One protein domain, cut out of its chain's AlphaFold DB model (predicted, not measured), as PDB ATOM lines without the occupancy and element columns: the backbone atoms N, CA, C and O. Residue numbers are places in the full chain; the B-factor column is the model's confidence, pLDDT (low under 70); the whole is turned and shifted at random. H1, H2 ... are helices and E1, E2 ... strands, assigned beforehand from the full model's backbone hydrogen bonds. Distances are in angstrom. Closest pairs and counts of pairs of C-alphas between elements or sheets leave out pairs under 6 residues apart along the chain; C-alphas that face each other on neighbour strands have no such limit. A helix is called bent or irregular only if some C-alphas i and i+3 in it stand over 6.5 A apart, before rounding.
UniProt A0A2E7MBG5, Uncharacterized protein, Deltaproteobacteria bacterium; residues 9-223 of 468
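AT A GLANCE: This is residues 9 to 223 of the 468 residues of an uncharacterized protein of Deltaproteobacteria bacterium (UniProt A0A2E7MBG5). A twisted sheet of seven strands has H1 and H4 over one face and H5 over the other, and H3, H6, H7 and the first arm of H8 pack round H5. The second arm, H8b, lies toward one end of the longest axis and H1 toward the other. The printed part has 215 residues, with eight named helices and seven named strands in the order E1 H1 E2 H2 H3 E3 H4 E4 E5 H5 H6 H7 E6 E7 H8. The sheet runs E2 E3 E1 E4 E5 E7 E6, antiparallel throughout; the class is mixed, helices and strands. The whole is compact, with a radius of gyration of the C-alphas of 17.5 A and spans of 58 by 39 by 33 A.

IN THESE COORDINATES: E1, residues 9 to 15, begins at C-alpha 9 (-3.779, -17.441, -28.008) and is 19.4 A long. H1 is 22 to 34, 18.1 A; E2 38 to 42; H2 46 to 49; H3 54 to 58; E3 62 to 68, 20.2 A; H4 79 to 92, 19.9 A. E4 is 96 to 101, E5 106 to 112, and H5 115 to 127, 18.2 A. H6, 144 to 161, 25.1 A, has a kink of 25 degrees near residue 155. H7 is 164 to 171, E6 180 to 182, E7 185 to 189. H8, 199 to 222, was assigned as one helix by its hydrogen bonds but is bent, C-alphas 209 and 212 being 6.6 A apart: H8a, 199 to 209, and H8b, 212 to 222, ending at C-alpha 222 (13.010, -7.078, 8.974), stand at a steep tilt of 41 degrees.

HOW THE PARTS SIT: Across the sheet, N 39 and O 67 are 2.8 A apart, N 11 and O 66 2.7 A, N 12 and O 98 2.8 A, N 97 and O 111 2.8 A, N 112 and O 186 2.8 A, N 182 and O 185 2.8 A. Three layers, helices on both faces of a sheet, hold H1 and H4 on one face and H5 on the other. E1, H1, E2 and E3, H4, E4 are split strand-helix-strand units, another strand between their two, with right-handed crossovers. H5, the hub, touches H8a about perpendicular at 77 degrees, C-alphas of Leu 122 and Ala 206 closest at 4.8 A. It touches H7 at His 116 and Ser 167, 5.1 A, H3 at Val 57 and Gly 120, 5.9 A, and H6, its hairpin partner, at Leu 127 and Lys 154, 5.9 A. H8a stands at the sheet's level, H3 only grazes the sheet, and H2 is not on it. Every O i to N i+4 pair is within hydrogen-bond range in H1, H3, H4, H7, H8a and H8b, with 8 of 9 in H5 and 12 of 14 in H6; H2 is too short for such a pair.

THE WHOLE: The farthest C-alphas, of Gly 35 and Gly 223, are 58.8 A apart. The printed part has no cut, and its long link is H5 to H6, 16 residues. Mean pLDDT of the printed part is 87.9; residues 45 to 57, 59 and 105 are under 70.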
ATOM      1  N   PRO A   9      -5.143 -16.941 -28.035       93.50
ATOM      2  CA  PRO A   9      -3.779 -17.441 -28.008       93.50
ATOM      3  C   PRO A   9      -2.814 -16.352 -28.468       93.50
ATOM      4  O   PRO A   9      -3.058 -15.679 -29.474       93.50
ATOM      5  N   PHE A  10      -1.712 -16.198 -27.749       94.38
ATOM      6  CA  PHE A  10      -0.633 -15.308 -28.138       94.38
ATOM      7  C   PHE A  10       0.731 -15.912 -27.808       94.38
ATOM      8  O   PHE A  10       0.855 -16.798 -26.963       94.38
ATOM      9  N   ILE A  11       1.742 -15.426 -28.509       94.38
ATOM     10  CA  ILE A  11       3.143 -15.767 -28.363       94.38
ATOM     11  C   ILE A  11       3.872 -14.461 -28.081       94.38
ATOM     12  O   ILE A  11       3.756 -13.494 -28.833       94.38
ATOM     13  N   ASP A  12       4.606 -14.442 -26.987       92.25
ATOM     14  CA  ASP A  12       5.484 -13.359 -26.588       92.25
ATOM     15  C   ASP A  12       6.921 -13.737 -26.941       92.25
ATOM     16  O   ASP A  12       7.370 -14.828 -26.594       92.25
ATOM     17  N   LEU A  13       7.631 -12.880 -27.665       92.31
ATOM     18  CA  LEU A  13       8.975 -13.139 -28.181       92.31
ATOM     19  C   LEU A  13       9.929 -12.038 -27.744       92.31
ATOM     20  O   LEU A  13       9.654 -10.864 -27.976       92.31
ATOM     21  N   LEU A  14      11.082 -12.426 -27.205       91.06
ATOM     22  CA  LEU A  14      12.225 -11.547 -26.962       91.06
ATOM     23  C   LEU A  14      13.345 -11.905 -27.934       91.06
ATOM     24  O   LEU A  14      13.979 -12.953 -27.800       91.06
ATOM     25  N   VAL A  15      13.596 -11.034 -28.903       91.12
ATOM     26  CA  VAL A  15      14.541 -11.273 -29.998       91.12
ATOM     27  C   VAL A  15      15.730 -10.308 -29.937       91.12
ATOM     28  O   VAL A  15      15.609  -9.236 -29.343       91.12
ATOM     29  N   PRO A  16      16.864 -10.615 -30.584       90.38
ATOM     30  CA  PRO A  16      18.008  -9.711 -30.597       90.38
ATOM     31  C   PRO A  16      17.645  -8.308 -31.122       90.38
ATOM     32  O   PRO A  16      16.813  -8.196 -32.026       90.38
ATOM     33  N   PRO A  17      18.263  -7.233 -30.603       87.00
ATOM     34  CA  PRO A  17      17.990  -5.871 -31.054       87.00
ATOM     35  C   PRO A  17      18.285  -5.671 -32.541       87.00
ATOM     36  O   PRO A  17      19.259  -6.206 -33.078       87.00
ATOM     37  N   GLY A  18      17.480  -4.833 -33.194       83.62
ATOM     38  CA  GLY A  18      17.592  -4.572 -34.630       83.62
ATOM     39  C   GLY A  18      16.896  -5.626 -35.489       83.62
ATOM     40  O   GLY A  18      17.051  -5.619 -36.710       83.62
ATOM     41  N   SER A  19      16.095  -6.492 -34.868       81.62
ATOM     42  CA  SER A  19      15.266  -7.480 -35.556       81.62
ATOM     43  C   SER A  19      14.036  -6.856 -36.211       81.62
ATOM     44  O   SER A  19      13.369  -7.536 -36.978       81.62
ATOM     45  N   GLY A  20      13.748  -5.568 -35.972       72.44
ATOM     46  CA  GLY A  20      12.621  -4.809 -36.542       72.44
ATOM     47  C   GLY A  20      12.222  -5.166 -37.988       72.44
ATOM     48  O   GLY A  20      11.046  -5.467 -38.213       72.44
ATOM     49  N   PRO A  21      13.159  -5.203 -38.959       71.06
ATOM     50  CA  PRO A  21      12.873  -5.579 -40.350       71.06
ATOM     51  C   PRO A  21      12.312  -7.000 -40.536       71.06
ATOM     52  O   PRO A  21      11.649  -7.263 -41.531       71.06
ATOM     53  N   LEU A  22      12.531  -7.906 -39.578       73.69
ATOM     54  CA  LEU A  22      12.007  -9.273 -39.596       73.69
ATOM     55  C   LEU A  22      10.500  -9.333 -39.326       73.69
ATOM     56  O   LEU A  22       9.910 -10.383 -39.535       73.69
ATOM     57  N   THR A  23       9.851  -8.253 -38.880       76.69
ATOM     58  CA  THR A  23       8.411  -8.278 -38.554       76.69
ATOM     59  C   THR A  23       7.556  -8.659 -39.767       76.69
ATOM     60  O   THR A  23       6.676  -9.512 -39.654       76.69
ATOM     61  N   GLU A  24       7.834  -8.074 -40.937       79.38
ATOM     62  CA  GLU A  24       7.123  -8.383 -42.187       79.38
ATOM     63  C   GLU A  24       7.421  -9.809 -42.669       79.38
ATOM     64  O   GLU A  24       6.518 -10.519 -43.119       79.38
ATOM     65  N   ASP A  25       8.664 -10.267 -42.498       84.56
ATOM     66  CA  ASP A  25       9.073 -11.634 -42.822       84.56
ATOM     67  C   ASP A  25       8.389 -12.663 -41.907       84.56
ATOM     68  O   ASP A  25       7.899 -13.691 -42.381       84.56
ATOM     69  N   ILE A  26       8.322 -12.385 -40.602       84.88
ATOM     70  CA  ILE A  26       7.647 -13.222 -39.605       84.88
ATOM     71  C   ILE A  26       6.147 -13.269 -39.922       84.88
ATOM     72  O   ILE A  26       5.594 -14.364 -40.009       84.88
ATOM     73  N   GLN A  27       5.500 -12.124 -40.177       89.25
ATOM     74  CA  GLN A  27       4.081 -12.076 -40.552       89.25
ATOM     75  C   GLN A  27       3.808 -12.891 -41.820       89.25
ATOM     76  O   GLN A  27       2.940 -13.760 -41.810       89.25
ATOM     77  N   THR A  28       4.593 -12.676 -42.881       83.81
ATOM     78  CA  THR A  28       4.443 -13.389 -44.159       83.81
ATOM     79  C   THR A  28       4.538 -14.903 -43.969       83.81
ATOM     80  O   THR A  28       3.779 -15.664 -44.567       83.81
ATOM     81  N   ARG A  29       5.457 -15.373 -43.122       80.56
ATOM     82  CA  ARG A  29       5.613 -16.807 -42.849       80.56
ATOM     83  C   ARG A  29       4.454 -17.378 -42.055       80.56
ATOM     84  O   ARG A  29       3.977 -18.458 -42.386       80.56
ATOM     85  N   ILE A  30       3.982 -16.660 -41.043       86.56
ATOM     86  CA  ILE A  30       2.822 -17.101 -40.272       86.56
ATOM     87  C   ILE A  30       1.580 -17.178 -41.169       86.56
ATOM     88  O   ILE A  30       0.815 -18.138 -41.076       86.56
ATOM     89  N   ASP A  31       1.416 -16.227 -42.093       86.31
ATOM     90  CA  ASP A  31       0.329 -16.248 -43.073       86.31
ATOM     91  C   ASP A  31       0.396 -17.485 -43.981       86.31
ATOM     92  O   ASP A  31      -0.642 -18.070 -44.298       86.31
ATOM     93  N   LEU A  32       1.604 -17.928 -44.352       76.81
ATOM     94  CA  LEU A  32       1.820 -19.160 -45.119       76.81
ATOM     95  C   LEU A  32       1.537 -20.440 -44.312       76.81
ATOM     96  O   LEU A  32       1.144 -21.441 -44.907       76.81
ATOM     97  N   LEU A  33       1.742 -20.423 -42.991       75.62
ATOM     98  CA  LEU A  33       1.548 -21.588 -42.117       75.62
ATOM     99  C   LEU A  33       0.088 -21.785 -41.697       75.62
ATOM    100  O   LEU A  33      -0.383 -22.918 -41.670       75.62
ATOM    101  N   ASP A  34      -0.619 -20.700 -41.369       78.12
ATOM    102  CA  ASP A  34      -1.952 -20.767 -40.747       78.12
ATOM    103  C   ASP A  34      -2.988 -19.837 -41.406       78.12
ATOM    104  O   ASP A  34      -3.946 -19.376 -40.781       78.12
ATOM    105  N   GLY A  35      -2.790 -19.519 -42.690       80.19
ATOM    106  CA  GLY A  35      -3.802 -18.871 -43.530       80.19
ATOM    107  C   GLY A  35      -4.200 -17.461 -43.089       80.19
ATOM    108  O   GLY A  35      -5.325 -17.035 -43.338       80.19
ATOM    109  N   GLY A  36      -3.301 -16.737 -42.419       81.94
ATOM    110  CA  GLY A  36      -3.525 -15.348 -42.017       81.94
ATOM    111  C   GLY A  36      -4.375 -15.155 -40.761       81.94
ATOM    112  O   GLY A  36      -4.892 -14.058 -40.551       81.94
ATOM    113  N   ASN A  37      -4.511 -16.174 -39.907       89.69
ATOM    114  CA  ASN A  37      -5.259 -16.076 -38.646       89.69
ATOM    115  C   ASN A  37      -4.496 -15.391 -37.498       89.69
ATOM    116  O   ASN A  37      -5.081 -15.138 -36.442       89.69
ATOM    117  N   TRP A  38      -3.212 -15.093 -37.684       93.38
ATOM    118  CA  TRP A  38      -2.351 -14.502 -36.662       93.38
ATOM    119  C   TRP A  38      -1.816 -13.147 -37.102       93.38
ATOM    120  O   TRP A  38      -1.666 -12.865 -38.293       93.38
ATOM    121  N   ARG A  39      -1.525 -12.291 -36.130       93.12
ATOM    122  CA  ARG A  39      -0.955 -10.965 -36.344       93.12
ATOM    123  C   ARG A  39       0.277 -10.787 -35.486       93.12
ATOM    124  O   ARG A  39       0.253 -11.131 -34.310       93.12
ATOM    125  N   VAL A  40       1.325 -10.244 -36.089       91.75
ATOM    126  CA  VAL A  40       2.573  -9.864 -35.438       91.75
ATOM    127  C   VAL A  40       2.518  -8.376 -35.138       91.75
ATOM    128  O   VAL A  40       2.246  -7.562 -36.018       91.75
ATOM    129  N   VAL A  41       2.796  -8.022 -33.893       89.94
ATOM    130  CA  VAL A  41       2.913  -6.641 -33.439       89.94
ATOM    131  C   VAL A  41       4.268  -6.484 -32.778       89.94
ATOM    132  O   VAL A  41       4.587  -7.185 -31.817       89.94
ATOM    133  N   ALA A  42       5.070  -5.573 -33.316       87.81
ATOM    134  CA  ALA A  42       6.289  -5.123 -32.668       87.81
ATOM    135  C   ALA A  42       5.937  -4.187 -31.516       87.81
ATOM    136  O   ALA A  42       5.056  -3.337 -31.650       87.81
ATOM    137  N   ASP A  43       6.638  -4.335 -30.399       84.06
ATOM    138  CA  ASP A  43       6.631  -3.314 -29.366       84.06
ATOM    139  C   ASP A  43       7.241  -2.027 -29.932       84.06
ATOM    140  O   ASP A  43       8.384  -2.010 -30.390       84.06
ATOM    141  N   ASP A  44       6.469  -0.946 -29.908       74.44
ATOM    142  CA  ASP A  44       6.812   0.368 -30.465       74.44
ATOM    143  C   ASP A  44       7.785   1.167 -29.579       74.44
ATOM    144  O   ASP A  44       8.101   2.329 -29.852       74.44
ATOM    145  N   GLY A  45       8.270   0.543 -28.504       67.75
ATOM    146  CA  GLY A  45       9.152   1.158 -27.522       67.75
ATOM    147  C   GLY A  45       8.408   2.009 -26.491       67.75
ATOM    148  O   GLY A  45       9.047   2.535 -25.577       67.75
ATOM    149  N   GLU A  46       7.075   2.124 -26.537       65.06
ATOM    150  CA  GLU A  46       6.324   2.792 -25.467       65.06
ATOM    151  C   GLU A  46       6.486   2.067 -24.128       65.06
ATOM    152  O   GLU A  46       6.509   2.708 -23.074       65.06
ATOM    153  N   MET A  47       6.701   0.748 -24.144       56.03
ATOM    154  CA  MET A  47       7.053   0.021 -22.925       56.03
ATOM    155  C   MET A  47       8.425   0.397 -22.360       56.03
ATOM    156  O   MET A  47       8.609   0.292 -21.152       56.03
ATOM    157  N   GLU A  48       9.379   0.869 -23.169       48.06
ATOM    158  CA  GLU A  48      10.659   1.379 -22.652       48.06
ATOM    159  C   GLU A  48      10.502   2.711 -21.915       48.06
ATOM    160  O   GLU A  48      11.330   3.060 -21.078       48.06
ATOM    161  N   ARG A  49       9.430   3.456 -22.204       48.12
ATOM    162  CA  ARG A  49       9.074   4.683 -21.480       48.12
ATOM    163  C   ARG A  49       8.254   4.399 -20.224       48.12
ATOM    164  O   ARG A  49       8.024   5.307 -19.427       48.12
ATOM    165  N   SER A  50       7.806   3.157 -20.048       50.53
ATOM    166  CA  SER A  50       7.109   2.721 -18.848       50.53
ATOM    167  C   SER A  50       8.093   2.622 -17.684       50.53
ATOM    168  O   SER A  50       9.155   2.022 -17.809       50.53
ATOM    169  N   SER A  51       7.718   3.142 -16.515       54.56
ATOM    170  CA  SER A  51       8.454   2.922 -15.261       54.56
ATOM    171  C   SER A  51       8.377   1.470 -14.761       54.56
ATOM    172  O   SER A  51       8.862   1.162 -13.672       54.56
ATOM    173  N   LEU A  52       7.736   0.577 -15.523       57.88
ATOM    174  CA  LEU A  52       7.467  -0.789 -15.117       57.88
ATOM    175  C   LEU A  52       8.655  -1.742 -15.392       57.88
ATOM    176  O   LEU A  52       9.341  -1.611 -16.407       57.88
ATOM    177  N   PRO A  53       8.862  -2.781 -14.558       56.06
ATOM    178  CA  PRO A  53      10.032  -3.678 -14.586       56.06
ATOM    179  C   PRO A  53      10.116  -4.671 -15.757       56.06
ATOM    180  O   PRO A  53      10.826  -5.672 -15.666       56.06
ATOM    181  N   MET A  54       9.433  -4.417 -16.872       62.59
ATOM    182  CA  MET A  54       9.543  -5.260 -18.069       62.59
ATOM    183  C   MET A  54      10.853  -5.026 -18.834       62.59
ATOM    184  O   MET A  54      11.345  -5.943 -19.487       62.59
ATOM    185  N   GLN A  55      11.440  -3.827 -18.736       59.72
ATOM    186  CA  GLN A  55      12.745  -3.484 -19.321       59.72
ATOM    187  C   GLN A  55      13.876  -4.442 -18.916       59.72
ATOM    188  O   GLN A  55      14.573  -4.924 -19.809       59.72
ATOM    189  N   PRO A  56      14.060  -4.737 -17.611       55.22
ATOM    190  CA  PRO A  56      15.027  -5.717 -17.160       55.22
ATOM    191  C   PRO A  56      14.900  -7.023 -17.962       55.22
ATOM    192  O   PRO A  56      15.845  -7.395 -18.650       55.22
ATOM    193  N   VAL A  57      13.710  -7.628 -18.024       67.88
ATOM    194  CA  VAL A  57      13.471  -8.901 -18.736       67.88
ATOM    195  C   VAL A  57      13.806  -8.836 -20.233       67.88
ATOM    196  O   VAL A  57      14.225  -9.843 -20.796       67.88
ATOM    197  N   ARG A  58      13.701  -7.665 -20.874       73.38
ATOM    198  CA  ARG A  58      14.136  -7.484 -22.268       73.38
ATOM    199  C   ARG A  58      15.651  -7.527 -22.412       73.38
ATOM    200  O   ARG A  58      16.130  -8.025 -23.416       73.38
ATOM    201  N   GLY A  59      16.418  -6.978 -21.470       69.69
ATOM    202  CA  GLY A  59      17.882  -6.961 -21.564       69.69
ATOM    203  C   GLY A  59      18.430  -6.288 -22.836       69.69
ATOM    204  O   GLY A  59      19.517  -6.636 -23.280       69.69
ATOM    205  N   GLY A  60      17.679  -5.351 -23.431       78.75
ATOM    206  CA  GLY A  60      18.008  -4.718 -24.717       78.75
ATOM    207  C   GLY A  60      17.472  -5.443 -25.960       78.75
ATOM    208  O   GLY A  60      17.782  -5.021 -27.065       78.75
ATOM    209  N   ASN A  61      16.683  -6.505 -25.794       85.69
ATOM    210  CA  ASN A  61      16.010  -7.215 -26.880       85.69
ATOM    211  C   ASN A  61      14.767  -6.470 -27.396       85.69
ATOM    212  O   ASN A  61      14.018  -5.843 -26.627       85.69
ATOM    213  N   ASP A  62      14.500  -6.623 -28.696       88.00
ATOM    214  CA  ASP A  62      13.218  -6.239 -29.283       88.00
ATOM    215  C   ASP A  62      12.150  -7.244 -28.833       88.00
ATOM    216  O   ASP A  62      12.439  -8.414 -28.562       88.00
ATOM    217  N   ARG A  63      10.903  -6.784 -28.710       88.88
ATOM    218  CA  ARG A  63       9.788  -7.627 -28.283       88.88
ATOM    219  C   ARG A  63       8.714  -7.677 -29.351       88.88
ATOM    220  O   ARG A  63       8.310  -6.636 -29.865       88.88
ATOM    221  N   TYR A  64       8.235  -8.879 -29.638       90.25
ATOM    222  CA  TYR A  64       7.096  -9.097 -30.521       90.25
ATOM    223  C   TYR A  64       5.987  -9.828 -29.790       90.25
ATOM    224  O   TYR A  64       6.237 -10.764 -29.030       90.25
ATOM    225  N   TRP A  65       4.756  -9.448 -30.101       91.38
ATOM    226  CA  TRP A  65       3.574 -10.222 -29.770       91.38
ATOM    227  C   TRP A  65       2.966 -10.770 -31.045       91.38
ATOM    228  O   TRP A  65       2.643 -10.021 -31.963       91.38
ATOM    229  N   ILE A  66       2.786 -12.081 -31.090       93.06
ATOM    230  CA  ILE A  66       2.060 -12.748 -32.160       93.06
ATOM    231  C   ILE A  66       0.765 -13.253 -31.562       93.06
ATOM    232  O   ILE A  66       0.802 -14.059 -30.645       93.06
ATOM    233  N   TYR A  67      -0.383 -12.812 -32.048       93.88
ATOM    234  CA  TYR A  67      -1.663 -13.226 -31.482       93.88
ATOM    235  C   TYR A  67      -2.620 -13.699 -32.557       93.88
ATOM    236  O   TYR A  67      -2.605 -13.220 -33.691       93.88
ATOM    237  N   ARG A  68      -3.461 -14.659 -32.191       94.31
ATOM    238  CA  ARG A  68      -4.518 -15.154 -33.062       94.31
ATOM    239  C   ARG A  68      -5.690 -14.180 -33.035       94.31
ATOM    240  O   ARG A  68      -6.058 -13.662 -31.985       94.31
ATOM    241  N   GLN A  69      -6.324 -13.955 -34.178       90.81
ATOM    242  CA  GLN A  69      -7.496 -13.079 -34.269       90.81
ATOM    243  C   GLN A  69      -8.750 -13.690 -33.626       90.81
ATOM    244  O   GLN A  69      -9.680 -12.970 -33.271       90.81
ATOM    245  N   GLN A  70      -8.781 -15.016 -33.481       90.69
ATOM    246  CA  GLN A  70      -9.895 -15.751 -32.893       90.69
ATOM    247  C   GLN A  70      -9.580 -16.172 -31.448       90.69
ATOM    248  O   GLN A  70      -8.472 -16.657 -31.190       90.69
ATOM    249  N   PRO A  71     -10.542 -16.038 -30.515       90.00
ATOM    250  CA  PRO A  71     -10.395 -16.525 -29.147       90.00
ATOM    251  C   PRO A  71     -10.177 -18.037 -29.080       90.00
ATOM    252  O   PRO A  71     -10.716 -18.793 -29.891       90.00
ATOM    253  N   PHE A  72      -9.429 -18.466 -28.066       89.00
ATOM    254  CA  PHE A  72      -9.233 -19.872 -27.741       89.00
ATOM    255  C   PHE A  72     -10.544 -20.478 -27.243       89.00
ATOM    256  O   PHE A  72     -11.207 -19.903 -26.373       89.00
ATOM    257  N   ARG A  73     -10.928 -21.640 -27.777       87.06
ATOM    258  CA  ARG A  73     -12.176 -22.308 -27.381       87.06
ATOM    259  C   ARG A  73     -11.925 -23.365 -26.302       87.06
ATOM    260  O   ARG A  73     -10.904 -24.050 -26.340       87.06
ATOM    261  N   PRO A  74     -12.857 -23.569 -25.353       79.56
ATOM    262  CA  PRO A  74     -12.766 -24.689 -24.423       79.56
ATOM    263  C   PRO A  74     -12.626 -26.028 -25.164       79.56
ATOM    264  O   PRO A  74     -13.398 -26.317 -26.076       79.56
ATOM    265  N   GLY A  75     -11.644 -26.841 -24.767       80.81
ATOM    266  CA  GLY A  75     -11.362 -28.143 -25.387       80.81
ATOM    267  C   GLY A  75     -10.514 -28.082 -26.660       80.81
ATOM    268  O   GLY A  75     -10.145 -29.131 -27.183       80.81
ATOM    269  N   GLU A  76     -10.176 -26.889 -27.149       84.31
ATOM    270  CA  GLU A  76      -9.190 -26.732 -28.213       84.31
ATOM    271  C   GLU A  76      -7.801 -27.180 -27.723       84.31
ATOM    272  O   GLU A  76      -7.445 -27.004 -26.556       84.31
ATOM    273  N   SER A  77      -7.018 -27.796 -28.610       87.75
ATOM    274  CA  SER A  77      -5.633 -28.171 -28.318       87.75
ATOM    275  C   SER A  77      -4.726 -26.946 -28.399       87.75
ATOM    276  O   SER A  77      -4.866 -26.117 -29.299       87.75
ATOM    277  N   PHE A  78      -3.755 -26.846 -27.490       91.19
ATOM    278  CA  PHE A  78      -2.746 -25.786 -27.528       91.19
ATOM    279  C   PHE A  78      -1.517 -26.144 -28.386       91.19
ATOM    280  O   PHE A  78      -0.561 -25.371 -28.459       91.19
ATOM    281  N   GLU A  79      -1.529 -27.295 -29.066       89.06
ATOM    282  CA  GLU A  79      -0.409 -27.776 -29.885       89.06
ATOM    283  C   GLU A  79      -0.054 -26.833 -31.040       89.06
ATOM    284  O   GLU A  79       1.128 -26.597 -31.288       89.06
ATOM    285  N   ALA A  80      -1.045 -26.259 -31.731       88.69
ATOM    286  CA  ALA A  80      -0.791 -25.345 -32.848       88.69
ATOM    287  C   ALA A  80      -0.087 -24.044 -32.398       88.69
ATOM    288  O   ALA A  80       0.969 -23.736 -32.955       88.69
ATOM    289  N   PRO A  81      -0.559 -23.325 -31.353       92.44
ATOM    290  CA  PRO A  81       0.189 -22.214 -30.757       92.44
ATOM    291  C   PRO A  81       1.617 -22.573 -30.322       92.44
ATOM    292  O   PRO A  81       2.538 -21.792 -30.550       92.44
ATOM    293  N   VAL A  82       1.824 -23.748 -29.717       92.75
ATOM    294  CA  VAL A  82       3.160 -24.207 -29.286       92.75
ATOM    295  C   VAL A  82       4.073 -24.483 -30.479       92.75
ATOM    296  O   VAL A  82       5.240 -24.094 -30.468       92.75
ATOM    297  N   SER A  83       3.543 -25.120 -31.519       90.44
ATOM    298  CA  SER A  83       4.295 -25.439 -32.736       90.44
ATOM    299  C   SER A  83       4.727 -24.161 -33.448       90.44
ATOM    300  O   SER A  83       5.889 -24.027 -33.829       90.44
ATOM    301  N   LEU A  84       3.812 -23.191 -33.542       91.69
ATOM    302  CA  LEU A  84       4.117 -21.876 -34.083       91.69
ATOM    303  C   LEU A  84       5.197 -21.181 -33.249       91.69
ATOM    304  O   LEU A  84       6.179 -20.726 -33.818       91.69
ATOM    305  N   CYS A  85       5.054 -21.166 -31.918       93.19
ATOM    306  CA  CYS A  85       6.019 -20.599 -30.967       93.19
ATOM    307  C   CYS A  85       7.441 -21.140 -31.174       93.19
ATOM    308  O   CYS A  85       8.380 -20.359 -31.321       93.19
ATOM    309  N   LEU A  86       7.597 -22.462 -31.278       91.44
ATOM    310  CA  LEU A  86       8.880 -23.106 -31.579       91.44
ATOM    311  C   LEU A  86       9.466 -22.629 -32.911       91.44
ATOM    312  O   LEU A  86      10.651 -22.296 -33.002       91.44
ATOM    313  N   GLU A  87       8.635 -22.583 -33.950       90.31
ATOM    314  CA  GLU A  87       9.069 -22.179 -35.277       90.31
ATOM    315  C   GLU A  87       9.530 -20.717 -35.309       90.31
ATOM    316  O   GLU A  87      10.637 -20.438 -35.785       90.31
ATOM    317  N   VAL A  88       8.727 -19.796 -34.771       90.94
ATOM    318  CA  VAL A  88       9.056 -18.366 -34.776       90.94
ATOM    319  C   VAL A  88      10.242 -18.050 -33.871       90.94
ATOM    320  O   VAL A  88      11.090 -17.248 -34.263       90.94
ATOM    321  N   ALA A  89      10.371 -18.714 -32.717       91.50
ATOM    322  CA  ALA A  89      11.503 -18.534 -31.812       91.50
ATOM    323  C   ALA A  89      12.820 -18.911 -32.498       91.50
ATOM    324  O   ALA A  89      13.772 -18.133 -32.493       91.50
ATOM    325  N   ARG A  90      12.855 -20.062 -33.182       88.88
ATOM    326  CA  ARG A  90      14.042 -20.518 -33.917       88.88
ATOM    327  C   ARG A  90      14.422 -19.565 -35.047       88.88
ATOM    328  O   ARG A  90      15.598 -19.277 -35.245       88.88
ATOM    329  N   GLN A  91      13.439 -19.102 -35.816       87.31
ATOM    330  CA  GLN A  91      13.693 -18.242 -36.975       87.31
ATOM    331  C   GLN A  91      14.178 -16.849 -36.575       87.31
ATOM    332  O   GLN A  91      15.052 -16.295 -37.236       87.31
ATOM    333  N   SER A  92      13.616 -16.306 -35.498       89.69
ATOM    334  CA  SER A  92      13.968 -14.987 -34.970       89.69
ATOM    335  C   SER A  92      15.151 -15.008 -34.000       89.69
ATOM    336  O   SER A  92      15.557 -13.953 -33.525       89.69
ATOM    337  N   GLN A  93      15.707 -16.193 -33.714       91.00
ATOM    338  CA  GLN A  93      16.757 -16.389 -32.709       91.00
ATOM    339  C   GLN A  93      16.353 -15.810 -31.345       91.00
ATOM    340  O   GLN A  93      17.143 -15.151 -30.672       91.00
ATOM    341  N   ALA A  94      15.092 -16.020 -30.962       91.19
ATOM    342  CA  ALA A  94      14.552 -15.484 -29.725       91.19
ATOM    343  C   ALA A  94      15.295 -16.059 -28.510       91.19
ATOM    344  O   ALA A  94      15.394 -17.275 -28.345       91.19
ATOM    345  N   SER A  95      15.755 -15.174 -27.628       91.56
ATOM    346  CA  SER A  95      16.353 -15.540 -26.334       91.56
ATOM    347  C   SER A  95      15.304 -16.054 -25.342       91.56
ATOM    348  O   SER A  95      15.612 -16.804 -24.415       91.56
ATOM    349  N   CYS A  96      14.045 -15.664 -25.547       92.94
ATOM    350  CA  CYS A  96      12.891 -16.166 -24.818       92.94
ATOM    351  C   CYS A  96      11.658 -16.126 -25.722       92.94
ATOM    352  O   CYS A  96      11.436 -15.148 -26.438       92.94
ATOM    353  N   SER A  97      10.826 -17.161 -25.656       93.62
ATOM    354  CA  SER A  97       9.519 -17.190 -26.300       93.62
ATOM    355  C   SER A  97       8.498 -17.889 -25.414       93.62
ATOM    356  O   SER A  97       8.787 -18.945 -24.867       93.62
ATOM    357  N   ALA A  98       7.309 -17.326 -25.248       94.00
ATOM    358  CA  ALA A  98       6.278 -17.900 -24.395       94.00
ATOM    359  C   ALA A  98       4.932 -17.915 -25.116       94.00
ATOM    360  O   ALA A  98       4.467 -16.881 -25.582       94.00
ATOM    361  N   ALA A  99       4.291 -19.080 -25.189       94.81
ATOM    362  CA  ALA A  99       2.949 -19.235 -25.740       94.81
ATOM    363  C   ALA A  99       1.925 -19.316 -24.603       94.81
ATOM    364  O   ALA A  99       2.088 -20.099 -23.664       94.81
ATOM    365  N   GLY A 100       0.858 -18.527 -24.683       93.38
ATOM    366  CA  GLY A 100      -0.159 -18.419 -23.639       93.38
ATOM    367  C   GLY A 100      -1.475 -17.836 -24.143       93.38
ATOM    368  O   GLY A 100      -1.707 -17.727 -25.345       93.38
ATOM    369  N   VAL A 101      -2.357 -17.467 -23.215       89.44
ATOM    370  CA  VAL A 101      -3.666 -16.869 -23.536       89.44
ATOM    371  C   VAL A 101      -3.762 -15.453 -22.972       89.44
ATOM    372  O   VAL A 101      -3.556 -15.225 -21.775       89.44
ATOM    373  N   ALA A 102      -4.078 -14.490 -23.838       84.94
ATOM    374  CA  ALA A 102      -4.103 -13.073 -23.506       84.94
ATOM    375  C   ALA A 102      -5.219 -12.746 -22.502       84.94
ATOM    376  O   ALA A 102      -6.296 -13.349 -22.503       84.94
ATOM    377  N   GLY A 103      -4.961 -11.788 -21.611       75.88
ATOM    378  CA  GLY A 103      -5.883 -11.403 -20.536       75.88
ATOM    379  C   GLY A 103      -6.026 -12.428 -19.401       75.88
ATOM    380  O   GLY A 103      -6.795 -12.193 -18.470       75.88
ATOM    381  N   LEU A 104      -5.291 -13.546 -19.460       72.69
ATOM    382  CA  LEU A 104      -5.073 -14.458 -18.331       72.69
ATOM    383  C   LEU A 104      -3.631 -14.415 -17.807       72.69
ATOM    384  O   LEU A 104      -3.399 -14.931 -16.721       72.69
ATOM    385  N   TYR A 105      -2.696 -13.816 -18.564       68.75
ATOM    386  CA  TYR A 105      -1.253 -13.779 -18.267       68.75
ATOM    387  C   TYR A 105      -0.712 -15.133 -17.792       68.75
ATOM    388  O   TYR A 105       0.029 -15.228 -16.825       68.75
ATOM    389  N   ALA A 106      -1.126 -16.198 -18.472       82.56
ATOM    390  CA  ALA A 106      -0.709 -17.549 -18.153       82.56
ATOM    391  C   ALA A 106      -0.076 -18.188 -19.383       82.56
ATOM    392  O   ALA A 106      -0.652 -18.148 -20.477       82.56
ATOM    393  N   TRP A 107       1.099 -18.781 -19.186       91.75
ATOM    394  CA  TRP A 107       1.862 -19.423 -20.249       91.75
ATOM    395  C   TRP A 107       1.637 -20.927 -20.221       91.75
ATOM    396  O   TRP A 107       1.755 -21.580 -19.187       91.75
ATOM    397  N   ALA A 108       1.305 -21.473 -21.378       92.38
ATOM    398  CA  ALA A 108       1.179 -22.903 -21.597       92.38
ATOM    399  C   ALA A 108       2.547 -23.548 -21.846       92.38
ATOM    400  O   ALA A 108       2.781 -24.702 -21.492       92.38
ATOM    401  N   PHE A 109       3.443 -22.788 -22.475       95.44
ATOM    402  CA  PHE A 109       4.741 -23.251 -22.929       95.44
ATOM    403  C   PHE A 109       5.728 -22.089 -22.958       95.44
ATOM    404  O   PHE A 109       5.379 -21.002 -23.420       95.44
ATOM    405  N   VAL A 110       6.947 -22.314 -22.473       96.06
ATOM    406  CA  VAL A 110       8.005 -21.302 -22.435       96.06
ATOM    407  C   VAL A 110       9.309 -21.903 -22.942       96.06
ATOM    408  O   VAL A 110       9.757 -22.923 -22.428       96.06
ATOM    409  N   LEU A 111       9.917 -21.233 -23.913       96.12
ATOM    410  CA  LEU A 111      11.272 -21.424 -24.412       96.12
ATOM    411  C   LEU A 111      12.165 -20.310 -23.888       96.12
ATOM    412  O   LEU A 111      11.779 -19.142 -23.905       96.12
ATOM    413  N   PHE A 112      13.369 -20.647 -23.462       95.94
ATOM    414  CA  PHE A 112      14.337 -19.674 -22.982       95.94
ATOM    415  C   PHE A 112      15.762 -20.184 -23.169       95.94
ATOM    416  O   PHE A 112      16.035 -21.372 -23.041       95.94
ATOM    417  N   GLU A 113      16.681 -19.275 -23.463       94.12
ATOM    418  CA  GLU A 113      18.109 -19.575 -23.590       94.12
ATOM    419  C   GLU A 113      18.779 -19.736 -22.215       94.12
ATOM    420  O   GLU A 113      19.638 -20.589 -22.013       94.12
ATOM    421  N   ASP A 114      18.360 -18.920 -21.246       94.00
ATOM    422  CA  ASP A 114      18.882 -18.898 -19.880       94.00
ATOM    423  C   ASP A 114      17.707 -18.913 -18.894       94.00
ATOM    424  O   ASP A 114      16.743 -18.151 -19.037       94.00
ATOM    425  N   ILE A 115      17.798 -19.753 -17.858       95.25
ATOM    426  CA  ILE A 115      16.832 -19.841 -16.748       95.25
ATOM    427  C   ILE A 115      16.528 -18.474 -16.105       95.25
ATOM    428  O   ILE A 115      15.504 -18.285 -15.446       95.25
ATOM    429  N   HIS A 116      17.405 -17.492 -16.295       93.94
ATOM    430  CA  HIS A 116      17.209 -16.110 -15.901       93.94
ATOM    431  C   HIS A 116      15.988 -15.441 -16.547       93.94
ATOM    432  O   HIS A 116      15.278 -14.713 -15.844       93.94
ATOM    433  N   TYR A 117      15.685 -15.732 -17.816       93.06
ATOM    434  CA  TYR A 117      14.479 -15.231 -18.488       93.06
ATOM    435  C   TYR A 117      13.217 -15.882 -17.927       93.06
ATOM    436  O   TYR A 117      12.269 -15.185 -17.569       93.06
ATOM    437  N   PHE A 118      13.243 -17.205 -17.742       94.56
ATOM    438  CA  PHE A 118      12.146 -17.938 -17.112       94.56
ATOM    439  C   PHE A 118      11.849 -17.418 -15.699       94.56
ATOM    440  O   PHE A 118      10.702 -17.131 -15.366       94.56
ATOM    441  N   HIS A 119      12.885 -17.201 -14.880       95.06
ATOM    442  CA  HIS A 119      12.726 -16.581 -13.563       95.06
ATOM    443  C   HIS A 119      12.113 -15.176 -13.658       95.06
ATOM    444  O   HIS A 119      11.253 -14.835 -12.849       95.06
ATOM    445  N   GLY A 120      12.520 -14.380 -14.651       92.56
ATOM    446  CA  GLY A 120      11.925 -13.075 -14.932       92.56
ATOM    447  C   GLY A 120      10.418 -13.167 -15.174       92.56
ATOM    448  O   GLY A 120       9.660 -12.459 -14.517       92.56
ATOM    449  N   LEU A 121       9.972 -14.093 -16.031       91.44
ATOM    450  CA  LEU A 121       8.545 -14.320 -16.302       91.44
ATOM    451  C   LEU A 121       7.759 -14.698 -15.038       91.44
ATOM    452  O   LEU A 121       6.690 -14.144 -14.797       91.44
ATOM    453  N   LEU A 122       8.302 -15.580 -14.193       93.88
ATOM    454  CA  LEU A 122       7.658 -15.945 -12.923       93.88
ATOM    455  C   LEU A 122       7.571 -14.756 -11.952       93.88
ATOM    456  O   LEU A 122       6.589 -14.608 -11.226       93.88
ATOM    457  N   LEU A 123       8.599 -13.903 -11.914       93.69
ATOM    458  CA  LEU A 123       8.602 -12.708 -11.072       93.69
ATOM    459  C   LEU A 123       7.599 -11.657 -11.558       93.69
ATOM    460  O   LEU A 123       6.996 -10.989 -10.719       93.69
ATOM    461  N   LEU A 124       7.400 -11.520 -12.876       90.50
ATOM    462  CA  LEU A 124       6.397 -10.612 -13.445       90.50
ATOM    463  C   LEU A 124       4.983 -10.981 -12.969       90.50
ATOM    464  O   LEU A 124       4.211 -10.092 -12.617       90.50
ATOM    465  N   ASP A 125       4.678 -12.273 -12.854       90.31
ATOM    466  CA  ASP A 125       3.404 -12.765 -12.318       90.31
ATOM    467  C   ASP A 125       3.135 -12.296 -10.883       90.31
ATOM    468  O   ASP A 125       2.029 -11.877 -10.550       90.31
ATOM    469  N   TRP A 126       4.144 -12.347 -10.011       93.75
ATOM    470  CA  TRP A 126       4.022 -11.842  -8.639       93.75
ATOM    471  C   TRP A 126       3.943 -10.310  -8.607       93.75
ATOM    472  O   TRP A 126       3.125  -9.733  -7.881       93.75
ATOM    473  N   LEU A 127       4.780  -9.659  -9.411       92.56
ATOM    474  CA  LEU A 127       4.881  -8.211  -9.498       92.56
ATOM    475  C   LEU A 127       3.533  -7.579  -9.870       92.56
ATOM    476  O   LEU A 127       3.076  -6.664  -9.187       92.56
ATOM    477  N   TYR A 128       2.868  -8.114 -10.895       88.62
ATOM    478  CA  TYR A 128       1.597  -7.590 -11.400       88.62
ATOM    479  C   TYR A 128       0.354  -8.167 -10.720       88.62
ATOM    480  O   TYR A 128      -0.757  -7.783 -11.077       88.62
ATOM    481  N   ASN A 129       0.495  -9.056  -9.734       89.88
ATOM    482  CA  ASN A 129      -0.652  -9.568  -8.991       89.88
ATOM    483  C   ASN A 129      -1.120  -8.545  -7.935       89.88
ATOM    484  O   ASN A 129      -0.444  -8.398  -6.914       89.88
ATOM    485  N   PRO A 130      -2.276  -7.875  -8.109       89.12
ATOM    486  CA  PRO A 130      -2.720  -6.820  -7.194       89.12
ATOM    487  C   PRO A 130      -3.145  -7.355  -5.821       89.12
ATOM    488  O   PRO A 130      -3.288  -6.588  -4.885       89.12
ATOM    489  N   ARG A 131      -3.339  -8.673  -5.683       91.94
ATOM    490  CA  ARG A 131      -3.747  -9.307  -4.422       91.94
ATOM    491  C   ARG A 131      -2.580  -9.651  -3.515       91.94
ATOM    492  O   ARG A 131      -2.796 -10.218  -2.451       91.94
ATOM    493  N   LEU A 132      -1.354  -9.423  -3.967       94.81
ATOM    494  CA  LEU A 132      -0.154  -9.734  -3.208       94.81
ATOM    495  C   LEU A 132       0.596  -8.450  -2.907       94.81
ATOM    496  O   LEU A 132       0.743  -7.622  -3.800       94.81
ATOM    497  N   SER A 133       1.113  -8.323  -1.694       96.31
ATOM    498  CA  SER A 133       1.980  -7.221  -1.291       96.31
ATOM    499  C   SER A 133       3.423  -7.411  -1.778       96.31
ATOM    500  O   SER A 133       3.815  -8.481  -2.274       96.31
ATOM    501  N   ALA A 134       4.260  -6.396  -1.560       96.19
ATOM    502  CA  ALA A 134       5.709  -6.478  -1.732       96.19
ATOM    503  C   ALA A 134       6.391  -7.522  -0.820       96.19
ATOM    504  O   ALA A 134       7.468  -8.017  -1.159       96.19
ATOM    505  N   SER A 135       5.765  -7.903   0.302       96.19
ATOM    506  CA  SER A 135       6.221  -8.988   1.187       96.19
ATOM    507  C   SER A 135       5.694 -10.373   0.775       96.19
ATOM    508  O   SER A 135       6.167 -11.393   1.284       96.19
ATOM    509  N   GLY A 136       4.760 -10.443  -0.181       94.56
ATOM    510  CA  GLY A 136       4.118 -11.692  -0.607       94.56
ATOM    511  C   GLY A 136       2.993 -12.158   0.326       94.56
ATOM    512  O   GLY A 136       2.708 -13.362   0.402       94.56
ATOM    513  N   GLU A 137       2.391 -11.220   1.055       95.81
ATOM    514  CA  GLU A 137       1.166 -11.402   1.837       95.81
ATOM    515  C   GLU A 137      -0.058 -11.067   0.987       95.81
ATOM    516  O   GLU A 137       0.052 -10.369  -0.017       95.81
ATOM    517  N   VAL A 138      -1.218 -11.607   1.360       94.31
ATOM    518  CA  VAL A 138      -2.468 -11.325   0.650       94.31
ATOM    519  C   VAL A 138      -2.997  -9.971   1.106       94.31
ATOM    520  O   VAL A 138      -3.147  -9.747   2.303       94.31
ATOM    521  N   LEU A 139      -3.281  -9.092   0.151       92.12
ATOM    522  CA  LEU A 139      -3.922  -7.805   0.391       92.12
ATOM    523  C   LEU A 139      -5.443  -7.989   0.393       92.12
ATOM    524  O   LEU A 139      -5.996  -8.628  -0.504       92.12
ATOM    525  N   GLU A 140      -6.110  -7.428   1.401       92.00
ATOM    526  CA  GLU A 140      -7.579  -7.398   1.493       92.00
ATOM    527  C   GLU A 140      -8.179  -6.130   0.865       92.00
ATOM    528  O   GLU A 140      -9.370  -6.091   0.565       92.00
ATOM    529  N   SER A 141      -7.356  -5.100   0.665       89.06
ATOM    530  CA  SER A 141      -7.768  -3.815   0.109       89.06
ATOM    531  C   SER A 141      -7.923  -3.876  -1.410       89.06
ATOM    532  O   SER A 141      -7.097  -4.455  -2.117       89.06
ATOM    533  N   GLU A 142      -8.978  -3.239  -1.913       91.12
ATOM    534  CA  GLU A 142      -9.204  -3.003  -3.344       91.12
ATOM    535  C   GLU A 142      -8.908  -1.539  -3.735       91.12
ATOM    536  O   GLU A 142      -9.278  -1.110  -4.829       91.12
ATOM    537  N   ASP A 143      -8.257  -0.757  -2.858       93.44
ATOM    538  CA  ASP A 143      -7.918   0.649  -3.117       93.44
ATOM    539  C   ASP A 143      -6.867   0.777  -4.246       93.44
ATOM    540  O   ASP A 143      -5.748   0.267  -4.116       93.44
ATOM    541  N   PRO A 144      -7.179   1.475  -5.358       89.06
ATOM    542  CA  PRO A 144      -6.237   1.690  -6.454       89.06
ATOM    543  C   PRO A 144      -4.947   2.422  -6.061       89.06
ATOM    544  O   PRO A 144      -3.899   2.153  -6.653       89.06
ATOM    545  N   GLU A 145      -4.998   3.344  -5.094       91.56
ATOM    546  CA  GLU A 145      -3.806   4.085  -4.652       91.56
ATOM    547  C   GLU A 145      -2.863   3.181  -3.848       91.56
ATOM    548  O   GLU A 145      -1.650   3.193  -4.064       91.56
ATOM    549  N   GLU A 146      -3.419   2.324  -2.990       91.75
ATOM    550  CA  GLU A 146      -2.660   1.292  -2.279       91.75
ATOM    551  C   GLU A 146      -2.059   0.280  -3.260       91.75
ATOM    552  O   GLU A 146      -0.865  -0.011  -3.192       91.75
ATOM    553  N   ALA A 147      -2.834  -0.180  -4.249       88.19
ATOM    554  CA  ALA A 147      -2.339  -1.080  -5.289       88.19
ATOM    555  C   ALA A 147      -1.171  -0.472  -6.086       88.19
ATOM    556  O   ALA A 147      -0.225  -1.176  -6.454       88.19
ATOM    557  N   ARG A 148      -1.205   0.843  -6.342       89.69
ATOM    558  CA  ARG A 148      -0.109   1.567  -6.994       89.69
ATOM    559  C   ARG A 148       1.125   1.662  -6.098       89.69
ATOM    560  O   ARG A 148       2.227   1.385  -6.575       89.69
ATOM    561  N   ALA A 149       0.953   2.020  -4.828       92.88
ATOM    562  CA  ALA A 149       2.048   2.074  -3.860       92.88
ATOM    563  C   ALA A 149       2.715   0.697  -3.684       92.88
ATOM    564  O   ALA A 149       3.943   0.587  -3.675       92.88
ATOM    565  N   GLU A 150       1.917  -0.370  -3.636       94.12
ATOM    566  CA  GLU A 150       2.400  -1.748  -3.569       94.12
ATOM    567  C   GLU A 150       3.146  -2.162  -4.838       94.12
ATOM    568  O   GLU A 150       4.204  -2.787  -4.758       94.12
ATOM    569  N   LEU A 151       2.662  -1.773  -6.019       91.06
ATOM    570  CA  LEU A 151       3.386  -2.008  -7.266       91.06
ATOM    571  C   LEU A 151       4.769  -1.339  -7.247       91.06
ATOM    572  O   LEU A 151       5.759  -1.986  -7.594       91.06
ATOM    573  N   GLU A 152       4.860  -0.084  -6.800       91.50
ATOM    574  CA  GLU A 152       6.132   0.639  -6.655       91.50
ATOM    575  C   GLU A 152       7.074  -0.059  -5.658       91.50
ATOM    576  O   GLU A 152       8.256  -0.262  -5.955       91.50
ATOM    577  N   ALA A 153       6.557  -0.517  -4.516       93.56
ATOM    578  CA  ALA A 153       7.334  -1.274  -3.536       93.56
ATOM    579  C   ALA A 153       7.854  -2.608  -4.108       93.56
ATOM    580  O   ALA A 153       9.021  -2.978  -3.909       93.56
ATOM    581  N   LYS A 154       7.026  -3.315  -4.886       94.31
ATOM    582  CA  LYS A 154       7.412  -4.562  -5.553       94.31
ATOM    583  C   LYS A 154       8.524  -4.373  -6.574       94.31
ATOM    584  O   LYS A 154       9.362  -5.265  -6.688       94.31
ATOM    585  N   VAL A 155       8.590  -3.240  -7.281       91.50
ATOM    586  CA  VAL A 155       9.689  -2.950  -8.229       91.50
ATOM    587  C   VAL A 155      11.058  -3.030  -7.539       91.50
ATOM    588  O   VAL A 155      12.004  -3.620  -8.078       91.50
ATOM    589  N   GLY A 156      11.169  -2.496  -6.320       90.19
ATOM    590  CA  GLY A 156      12.409  -2.556  -5.541       90.19
ATOM    591  C   GLY A 156      12.809  -3.990  -5.178       90.19
ATOM    592  O   GLY A 156      13.977  -4.369  -5.293       90.19
ATOM    593  N   VAL A 157      11.839  -4.817  -4.790       94.56
ATOM    594  CA  VAL A 157      12.050  -6.239  -4.470       94.56
ATOM    595  C   VAL A 157      12.377  -7.054  -5.725       94.56
ATOM    596  O   VAL A 157      13.334  -7.829  -5.706       94.56
ATOM    597  N   PHE A 158      11.659  -6.833  -6.829       94.25
ATOM    598  CA  PHE A 158      11.896  -7.471  -8.128       94.25
ATOM    599  C   PHE A 158      13.360  -7.330  -8.545       94.25
ATOM    600  O   PHE A 158      14.032  -8.325  -8.805       94.25
ATOM    601  N   THR A 159      13.889  -6.106  -8.511       90.88
ATOM    602  CA  THR A 159      15.267  -5.801  -8.929       90.88
ATOM    603  C   THR A 159      16.314  -6.546  -8.091       90.88
ATOM    604  O   THR A 159      17.376  -6.914  -8.588       90.88
ATOM    605  N   ARG A 160      16.020  -6.819  -6.814       93.06
ATOM    606  CA  ARG A 160      16.908  -7.582  -5.917       93.06
ATOM    607  C   ARG A 160      16.805  -9.092  -6.119       93.06
ATOM    608  O   ARG A 160      17.779  -9.806  -5.876       93.06
ATOM    609  N   LEU A 161      15.633  -9.589  -6.510       94.69
ATOM    610  CA  LEU A 161      15.405 -11.009  -6.776       94.69
ATOM    611  C   LEU A 161      15.898 -11.418  -8.161       94.69
ATOM    612  O   LEU A 161      16.429 -12.518  -8.321       94.69
ATOM    613  N   TRP A 162      15.770 -10.536  -9.146       93.94
ATOM    614  CA  TRP A 162      16.097 -10.824 -10.531       93.94
ATOM    615  C   TRP A 162      17.609 -10.742 -10.787       93.94
ATOM    616  O   TRP A 162      18.147  -9.803 -11.362       93.94
ATOM    617  N   THR A 163      18.317 -11.770 -10.322       93.69
ATOM    618  CA  THR A 163      19.768 -11.935 -10.479       93.69
ATOM    619  C   THR A 163      20.085 -13.339 -10.980       93.69
ATOM    620  O   THR A 163      19.360 -14.288 -10.670       93.69
ATOM    621  N   LYS A 164      21.202 -13.508 -11.699       93.62
ATOM    622  CA  LYS A 164      21.631 -14.826 -12.205       93.62
ATOM    623  C   LYS A 164      21.760 -15.874 -11.096       93.62
ATOM    624  O   LYS A 164      21.291 -16.995 -11.253       93.62
ATOM    625  N   GLN A 165      22.320 -15.493  -9.947       95.00
ATOM    626  CA  GLN A 165      22.475 -16.393  -8.802       95.00
ATOM    627  C   GLN A 165      21.121 -16.906  -8.281       95.00
ATOM    628  O   GLN A 165      20.970 -18.095  -8.005       95.00
ATOM    629  N   ARG A 166      20.118 -16.027  -8.156       95.50
ATOM    630  CA  ARG A 166      18.769 -16.418  -7.716       95.50
ATOM    631  C   ARG A 166      18.056 -17.265  -8.764       95.50
ATOM    632  O   ARG A 166      17.407 -18.239  -8.402       95.50
ATOM    633  N   SER A 167      18.233 -16.951 -10.047       95.31
ATOM    634  CA  SER A 167      17.691 -17.755 -11.148       95.31
ATOM    635  C   SER A 167      18.257 -19.176 -11.167       95.31
ATOM    636  O   SER A 167      17.500 -20.129 -11.320       95.31
ATOM    637  N   GLN A 168      19.559 -19.347 -10.919       95.38
ATOM    638  CA  GLN A 168      20.178 -20.672 -10.788       95.38
ATOM    639  C   GLN A 168      19.629 -21.447  -9.581       95.38
ATOM    640  O   GLN A 168      19.308 -22.628  -9.695       95.38
ATOM    641  N   ALA A 169      19.465 -20.775  -8.436       93.69
ATOM    642  CA  ALA A 169      18.861 -21.385  -7.254       93.69
ATOM    643  C   ALA A 169      17.393 -21.788  -7.487       93.69
ATOM    644  O   ALA A 169      16.953 -22.811  -6.967       93.69
ATOM    645  N   LEU A 170      16.640 -21.016  -8.280       94.19
ATOM    646  CA  LEU A 170      15.293 -21.387  -8.720       94.19
ATOM    647  C   LEU A 170      15.330 -22.629  -9.612       94.19
ATOM    648  O   LEU A 170      14.561 -23.554  -9.364       94.19
ATOM    649  N   GLY A 171      16.240 -22.682 -10.588       93.06
ATOM    650  CA  GLY A 171      16.410 -23.843 -11.465       93.06
ATOM    651  C   GLY A 171      16.638 -25.142 -10.686       93.06
ATOM    652  O   GLY A 171      16.023 -26.159 -10.990       93.06
ATOM    653  N   ALA A 172      17.424 -25.092  -9.608       93.19
ATOM    654  CA  ALA A 172      17.670 -26.240  -8.730       93.19
ATOM    655  C   ALA A 172      16.443 -26.703  -7.916       93.19
ATOM    656  O   ALA A 172      16.448 -27.808  -7.380       93.19
ATOM    657  N   ARG A 173      15.403 -25.866  -7.792       93.06
ATOM    658  CA  ARG A 173      14.144 -26.200  -7.099       93.06
ATOM    659  C   ARG A 173      13.091 -26.791  -8.033       93.06
ATOM    660  O   ARG A 173      12.060 -27.251  -7.545       93.06
ATOM    661  N   LEU A 174      13.309 -26.743  -9.347       92.12
ATOM    662  CA  LEU A 174      12.387 -27.335 -10.305       92.12
ATOM    663  C   LEU A 174      12.445 -28.867 -10.221       92.12
ATOM    664  O   LEU A 174      13.522 -29.427  -9.990       92.12
ATOM    665  N   PRO A 175      11.311 -29.564 -10.413       88.31
ATOM    666  CA  PRO A 175      11.307 -31.017 -10.471       88.31
ATOM    667  C   PRO A 175      12.272 -31.538 -11.548       88.31
ATOM    668  O   PRO A 175      12.366 -30.941 -12.626       88.31
ATOM    669  N   PRO A 176      12.964 -32.666 -11.309       89.69
ATOM    670  CA  PRO A 176      13.765 -33.306 -12.343       89.69
ATOM    671  C   PRO A 176      12.929 -33.574 -13.599       89.69
ATOM    672  O   PRO A 176      11.837 -34.134 -13.514       89.69
ATOM    673  N   GLY A 177      13.441 -33.162 -14.758       90.06
ATOM    674  CA  GLY A 177      12.746 -33.298 -16.039       90.06
ATOM    675  C   GLY A 177      11.690 -32.230 -16.326       90.06
ATOM    676  O   GLY A 177      11.068 -32.310 -17.374       90.06
ATOM    677  N   ALA A 178      11.493 -31.229 -15.457       91.31
ATOM    678  CA  ALA A 178      10.605 -30.098 -15.752       91.31
ATOM    679  C   ALA A 178      11.146 -29.183 -16.864       91.31
ATOM    680  O   ALA A 178      10.370 -28.510 -17.539       91.31
ATOM    681  N   ILE A 179      12.472 -29.151 -17.030       95.44
ATOM    682  CA  ILE A 179      13.148 -28.453 -18.123       95.44
ATOM    683  C   ILE A 179      13.602 -29.487 -19.147       95.44
ATOM    684  O   ILE A 179      14.314 -30.436 -18.809       95.44
ATOM    685  N   HIS A 180      13.222 -29.263 -20.398       95.00
ATOM    686  CA  HIS A 180      13.641 -30.056 -21.543       95.00
ATOM    687  C   HIS A 180      14.576 -29.237 -22.430       95.00
ATOM    688  O   HIS A 180      14.279 -28.093 -22.747       95.00
ATOM    689  N   GLU A 181      15.688 -29.824 -22.855       94.06
ATOM    690  CA  GLU A 181      16.555 -29.215 -23.867       94.06
ATOM    691  C   GLU A 181      15.937 -29.425 -25.260       94.06
ATOM    692  O   GLU A 181      15.571 -30.545 -25.626       94.06
ATOM    693  N   MET A 182      15.811 -28.348 -26.034       90.50
ATOM    694  CA  MET A 182      15.200 -28.304 -27.362       90.50
ATOM    695  C   MET A 182      16.012 -27.386 -28.278       90.50
ATOM    696  O   MET A 182      15.959 -26.169 -28.141       90.50
ATOM    697  N   ASP A 183      16.760 -27.962 -29.222       82.50
ATOM    698  CA  ASP A 183      17.520 -27.218 -30.241       82.50
ATOM    699  C   ASP A 183      18.435 -26.106 -29.678       82.50
ATOM    700  O   ASP A 183      18.616 -25.056 -30.291       82.50
ATOM    701  N   GLY A 184      19.039 -26.342 -28.508       85.69
ATOM    702  CA  GLY A 184      19.911 -25.373 -27.830       85.69
ATOM    703  C   GLY A 184      19.177 -24.339 -26.970       85.69
ATOM    704  O   GLY A 184      19.824 -23.453 -26.420       85.69
ATOM    705  N   LEU A 185      17.854 -24.458 -26.839       92.31
ATOM    706  CA  LEU A 185      17.032 -23.740 -25.872       92.31
ATOM    707  C   LEU A 185      16.534 -24.687 -24.781       92.31
ATOM    708  O   LEU A 185      16.472 -25.902 -24.952       92.31
ATOM    709  N   GLN A 186      16.103 -24.105 -23.676       95.88
ATOM    710  CA  GLN A 186      15.418 -24.790 -22.595       95.88
ATOM    711  C   GLN A 186      13.916 -24.559 -22.715       95.88
ATOM    712  O   GLN A 186      13.467 -23.457 -23.024       95.88
ATOM    713  N   ALA A 187      13.134 -25.602 -22.469       95.81
ATOM    714  CA  ALA A 187      11.689 -25.591 -22.596       95.81
ATOM    715  C   ALA A 187      11.021 -26.044 -21.300       95.81
ATOM    716  O   ALA A 187      11.403 -27.057 -20.710       95.81
ATOM    717  N   VAL A 188       9.980 -25.324 -20.896       95.69
ATOM    718  CA  VAL A 188       9.056 -25.714 -19.828       95.69
ATOM    719  C   VAL A 188       7.658 -25.783 -20.426       95.69
ATOM    720  O   VAL A 188       7.153 -24.801 -20.971       95.69
ATOM    721  N   SER A 189       7.029 -26.952 -20.319       93.81
ATOM    722  CA  SER A 189       5.652 -27.180 -20.757       93.81
ATOM    723  C   SER A 189       4.741 -27.349 -19.550       93.81
ATOM    724  O   SER A 189       5.024 -28.148 -18.660       93.81
ATOM    725  N   LEU A 190       3.632 -26.612 -19.539       90.88
ATOM    726  CA  LEU A 190       2.557 -26.731 -18.551       90.88
ATOM    727  C   LEU A 190       1.271 -27.284 -19.163       90.88
ATOM    728  O   LEU A 190       0.182 -27.122 -18.610       90.88
ATOM    729  N   LEU A 191       1.389 -27.923 -20.324       89.19
ATOM    730  CA  LEU A 191       0.271 -28.587 -20.968       89.19
ATOM    731  C   LEU A 191      -0.094 -29.856 -20.198       89.19
ATOM    732  O   LEU A 191       0.754 -30.693 -19.889       89.19
ATOM    733  N   GLY A 192      -1.383 -30.005 -19.912       83.31
ATOM    734  CA  GLY A 192      -1.946 -31.254 -19.420       83.31
ATOM    735  C   GLY A 192      -2.016 -32.333 -20.513       83.31
ATOM    736  O   GLY A 192      -1.649 -32.098 -21.670       83.31
ATOM    737  N   PRO A 193      -2.511 -33.534 -20.164       76.06
ATOM    738  CA  PRO A 193      -2.667 -34.634 -21.110       76.06
ATOM    739  C   PRO A 193      -3.451 -34.216 -22.363       76.06
ATOM    740  O   PRO A 193      -4.503 -33.590 -22.262       76.06
ATOM    741  N   GLY A 194      -2.940 -34.573 -23.545       78.69
ATOM    742  CA  GLY A 194      -3.570 -34.223 -24.824       78.69
ATOM    743  C   GLY A 194      -3.429 -32.750 -25.227       78.69
ATOM    744  O   GLY A 194      -4.238 -32.266 -26.012       78.69
ATOM    745  N   GLY A 195      -2.454 -32.022 -24.669       85.00
ATOM    746  CA  GLY A 195      -2.200 -30.625 -25.038       85.00
ATOM    747  C   GLY A 195      -3.182 -29.633 -24.409       85.00
ATOM    748  O   GLY A 195      -3.311 -28.507 -24.892       85.00
ATOM    749  N   SER A 196      -3.891 -30.035 -23.347       85.62
ATOM    750  CA  SER A 196      -4.863 -29.179 -22.667       85.62
ATOM    751  C   SER A 196      -4.164 -28.047 -21.915       85.62
ATOM    752  O   SER A 196      -3.274 -28.302 -21.102       85.62
ATOM    753  N   PHE A 197      -4.607 -26.811 -22.116       86.50
ATOM    754  CA  PHE A 197      -4.103 -25.656 -21.378       86.50
ATOM    755  C   PHE A 197      -4.957 -25.368 -20.136       86.50
ATOM    756  O   PHE A 197      -6.176 -25.219 -20.239       86.50
ATOM    757  N   ASP A 198      -4.314 -25.243 -18.971       87.62
ATOM    758  CA  ASP A 198      -4.937 -24.734 -17.747       87.62
ATOM    759  C   ASP A 198      -4.100 -23.572 -17.182       87.62
ATOM    760  O   ASP A 198      -2.983 -23.792 -16.700       87.62
ATOM    761  N   PRO A 199      -4.622 -22.330 -17.189       86.31
ATOM    762  CA  PRO A 199      -3.879 -21.161 -16.721       86.31
ATOM    763  C   PRO A 199      -3.486 -21.250 -15.238       86.31
ATOM    764  O   PRO A 199      -2.536 -20.598 -14.801       86.31
ATOM    765  N   ARG A 200      -4.188 -22.073 -14.449       87.81
ATOM    766  CA  ARG A 200      -3.920 -22.241 -13.017       87.81
ATOM    767  C   ARG A 200      -2.590 -22.935 -12.759       87.81
ATOM    768  O   ARG A 200      -1.988 -22.677 -11.723       87.81
ATOM    769  N   PHE A 201      -2.121 -23.787 -13.672       90.12
ATOM    770  CA  PHE A 201      -0.831 -24.460 -13.509       90.12
ATOM    771  C   PHE A 201       0.326 -23.469 -13.553       90.12
ATOM    772  O   PHE A 201       1.197 -23.525 -12.685       90.12
ATOM    773  N   TRP A 202       0.290 -22.516 -14.490       91.56
ATOM    774  CA  TRP A 202       1.284 -21.444 -14.558       91.56
ATOM    775  C   TRP A 202       1.281 -20.607 -13.281       91.56
ATOM    776  O   TRP A 202       2.310 -20.493 -12.617       91.56
ATOM    777  N   GLN A 203       0.109 -20.112 -12.878       89.81
ATOM    778  CA  GLN A 203      -0.009 -19.264 -11.695       89.81
ATOM    779  C   GLN A 203       0.430 -19.995 -10.413       89.81
ATOM    780  O   GLN A 203       1.144 -19.428  -9.585       89.81
ATOM    781  N   ALA A 204       0.040 -21.262 -10.246       90.50
ATOM    782  CA  ALA A 204       0.450 -22.072  -9.104       90.50
ATOM    783  C   ALA A 204       1.971 -22.268  -9.074       90.50
ATOM    784  O   ALA A 204       2.592 -22.049  -8.032       90.50
ATOM    785  N   MET A 205       2.580 -22.614 -10.212       92.88
ATOM    786  CA  MET A 205       4.029 -22.777 -10.327       92.88
ATOM    787  C   MET A 205       4.769 -21.465 -10.034       92.88
ATOM    788  O   MET A 205       5.698 -21.458  -9.223       92.88
ATOM    789  N   ALA A 206       4.337 -20.352 -10.634       92.25
ATOM    790  CA  ALA A 206       4.918 -19.033 -10.405       92.25
ATOM    791  C   ALA A 206       4.913 -18.681  -8.915       92.25
ATOM    792  O   ALA A 206       5.963 -18.376  -8.343       92.25
ATOM    793  N   MET A 207       3.767 -18.820  -8.243       94.50
ATOM    794  CA  MET A 207       3.655 -18.492  -6.821       94.50
ATOM    795  C   MET A 207       4.462 -19.441  -5.926       94.50
ATOM    796  O   MET A 207       5.136 -18.976  -5.007       94.50
ATOM    797  N   GLN A 208       4.463 -20.750  -6.200       94.94
ATOM    798  CA  GLN A 208       5.232 -21.735  -5.424       94.94
ATOM    799  C   GLN A 208       6.750 -21.505  -5.503       94.94
ATOM    800  O   GLN A 208       7.480 -21.719  -4.526       94.94
ATOM    801  N   LEU A 209       7.248 -21.049  -6.654       95.38
ATOM    802  CA  LEU A 209       8.674 -20.807  -6.855       95.38
ATOM    803  C   LEU A 209       9.112 -19.427  -6.346       95.38
ATOM    804  O   LEU A 209      10.185 -19.317  -5.735       95.38
ATOM    805  N   VAL A 210       8.288 -18.395  -6.549       95.94
ATOM    806  CA  VAL A 210       8.637 -16.991  -6.270       95.94
ATOM    807  C   VAL A 210       8.350 -16.574  -4.829       95.94
ATOM    808  O   VAL A 210       9.234 -15.995  -4.195       95.94
ATOM    809  N   LEU A 211       7.178 -16.894  -4.264       96.12
ATOM    810  CA  LEU A 211       6.792 -16.403  -2.931       96.12
ATOM    811  C   LEU A 211       7.793 -16.755  -1.820       96.12
ATOM    812  O   LEU A 211       8.077 -15.883  -0.998       96.12
ATOM    813  N   PRO A 212       8.396 -17.961  -1.782       96.12
ATOM    814  CA  PRO A 212       9.417 -18.261  -0.782       96.12
ATOM    815  C   PRO A 212      10.638 -17.336  -0.870       96.12
ATOM    816  O   PRO A 212      11.228 -17.001   0.153       96.12
ATOM    817  N   GLN A 213      11.010 -16.892  -2.075       96.06
ATOM    818  CA  GLN A 213      12.134 -15.974  -2.269       96.06
ATOM    819  C   GLN A 213      11.782 -14.549  -1.837       96.06
ATOM    820  O   GLN A 213      12.590 -13.906  -1.166       96.06
ATOM    821  N   VAL A 214      10.575 -14.084  -2.179       96.50
ATOM    822  CA  VAL A 214      10.042 -12.779  -1.755       96.50
ATOM    823  C   VAL A 214      10.000 -12.699  -0.230       96.50
ATOM    824  O   VAL A 214      10.593 -11.797   0.359       96.50
ATOM    825  N   ARG A 215       9.398 -13.699   0.421       95.88
ATOM    826  CA  ARG A 215       9.283 -13.762   1.886       95.88
ATOM    827  C   ARG A 215      10.640 -13.844   2.574       95.88
ATOM    828  O   ARG A 215      10.862 -13.154   3.561       95.88
ATOM    829  N   ALA A 216      11.574 -14.631   2.036       93.75
ATOM    830  CA  ALA A 216      12.931 -14.697   2.574       93.75
ATOM    831  C   ALA A 216      13.660 -13.346   2.482       93.75
ATOM    832  O   ALA A 216      14.402 -12.983   3.394       93.75
ATOM    833  N   LEU A 217      13.452 -12.589   1.397       94.56
ATOM    834  CA  LEU A 217      14.020 -11.249   1.260       94.56
ATOM    835  C   LEU A 217      13.375 -10.252   2.236       94.56
ATOM    836  O   LEU A 217      14.091  -9.433   2.810       94.56
ATOM    837  N   ALA A 218      12.059 -10.338   2.434       92.75
ATOM    838  CA  ALA A 218      11.319  -9.504   3.377       92.75
ATOM    839  C   ALA A 218      11.743  -9.768   4.834       92.75
ATOM    840  O   ALA A 218      12.108  -8.830   5.538       92.75
ATOM    841  N   ALA A 219      11.815 -11.037   5.251       91.50
ATOM    842  CA  ALA A 219      12.284 -11.427   6.584       91.50
ATOM    843  C   ALA A 219      13.722 -10.949   6.851       91.50
ATOM    844  O   ALA A 219      14.021 -10.388   7.905       91.50
ATOM    845  N   ALA A 220      14.608 -11.077   5.853       91.75
ATOM    846  CA  ALA A 220      15.976 -10.572   5.948       91.75
ATOM    847  C   ALA A 220      16.039  -9.040   6.105       91.75
ATOM    848  O   ALA A 220      16.939  -8.535   6.773       91.75
ATOM    849  N   ALA A 221      15.102  -8.296   5.509       90.06
ATOM    850  CA  ALA A 221      15.006  -6.847   5.678       90.06
ATOM    851  C   ALA A 221      14.444  -6.449   7.055       90.06
ATOM    852  O   ALA A 221      14.857  -5.429   7.602       90.06
ATOM    853  N   ALA A 222      13.560  -7.268   7.632       88.50
ATOM    854  CA  ALA A 222      13.010  -7.078   8.974       88.50
ATOM    855  C   ALA A 222      14.001  -7.425  10.105       88.50
ATOM    856  O   ALA A 222      13.724  -7.160  11.273       88.50
ATOM    857  N   GLY A 223      15.161  -8.008   9.779       86.81
ATOM    858  CA  GLY A 223      16.122  -8.485  10.776       86.81
ATOM    859  C   GLY A 223      15.651  -9.740  11.515       86.81
ATOM    860  O   GLY A 223      16.219 -10.090  12.550       86.81
TER     861      GLY A 223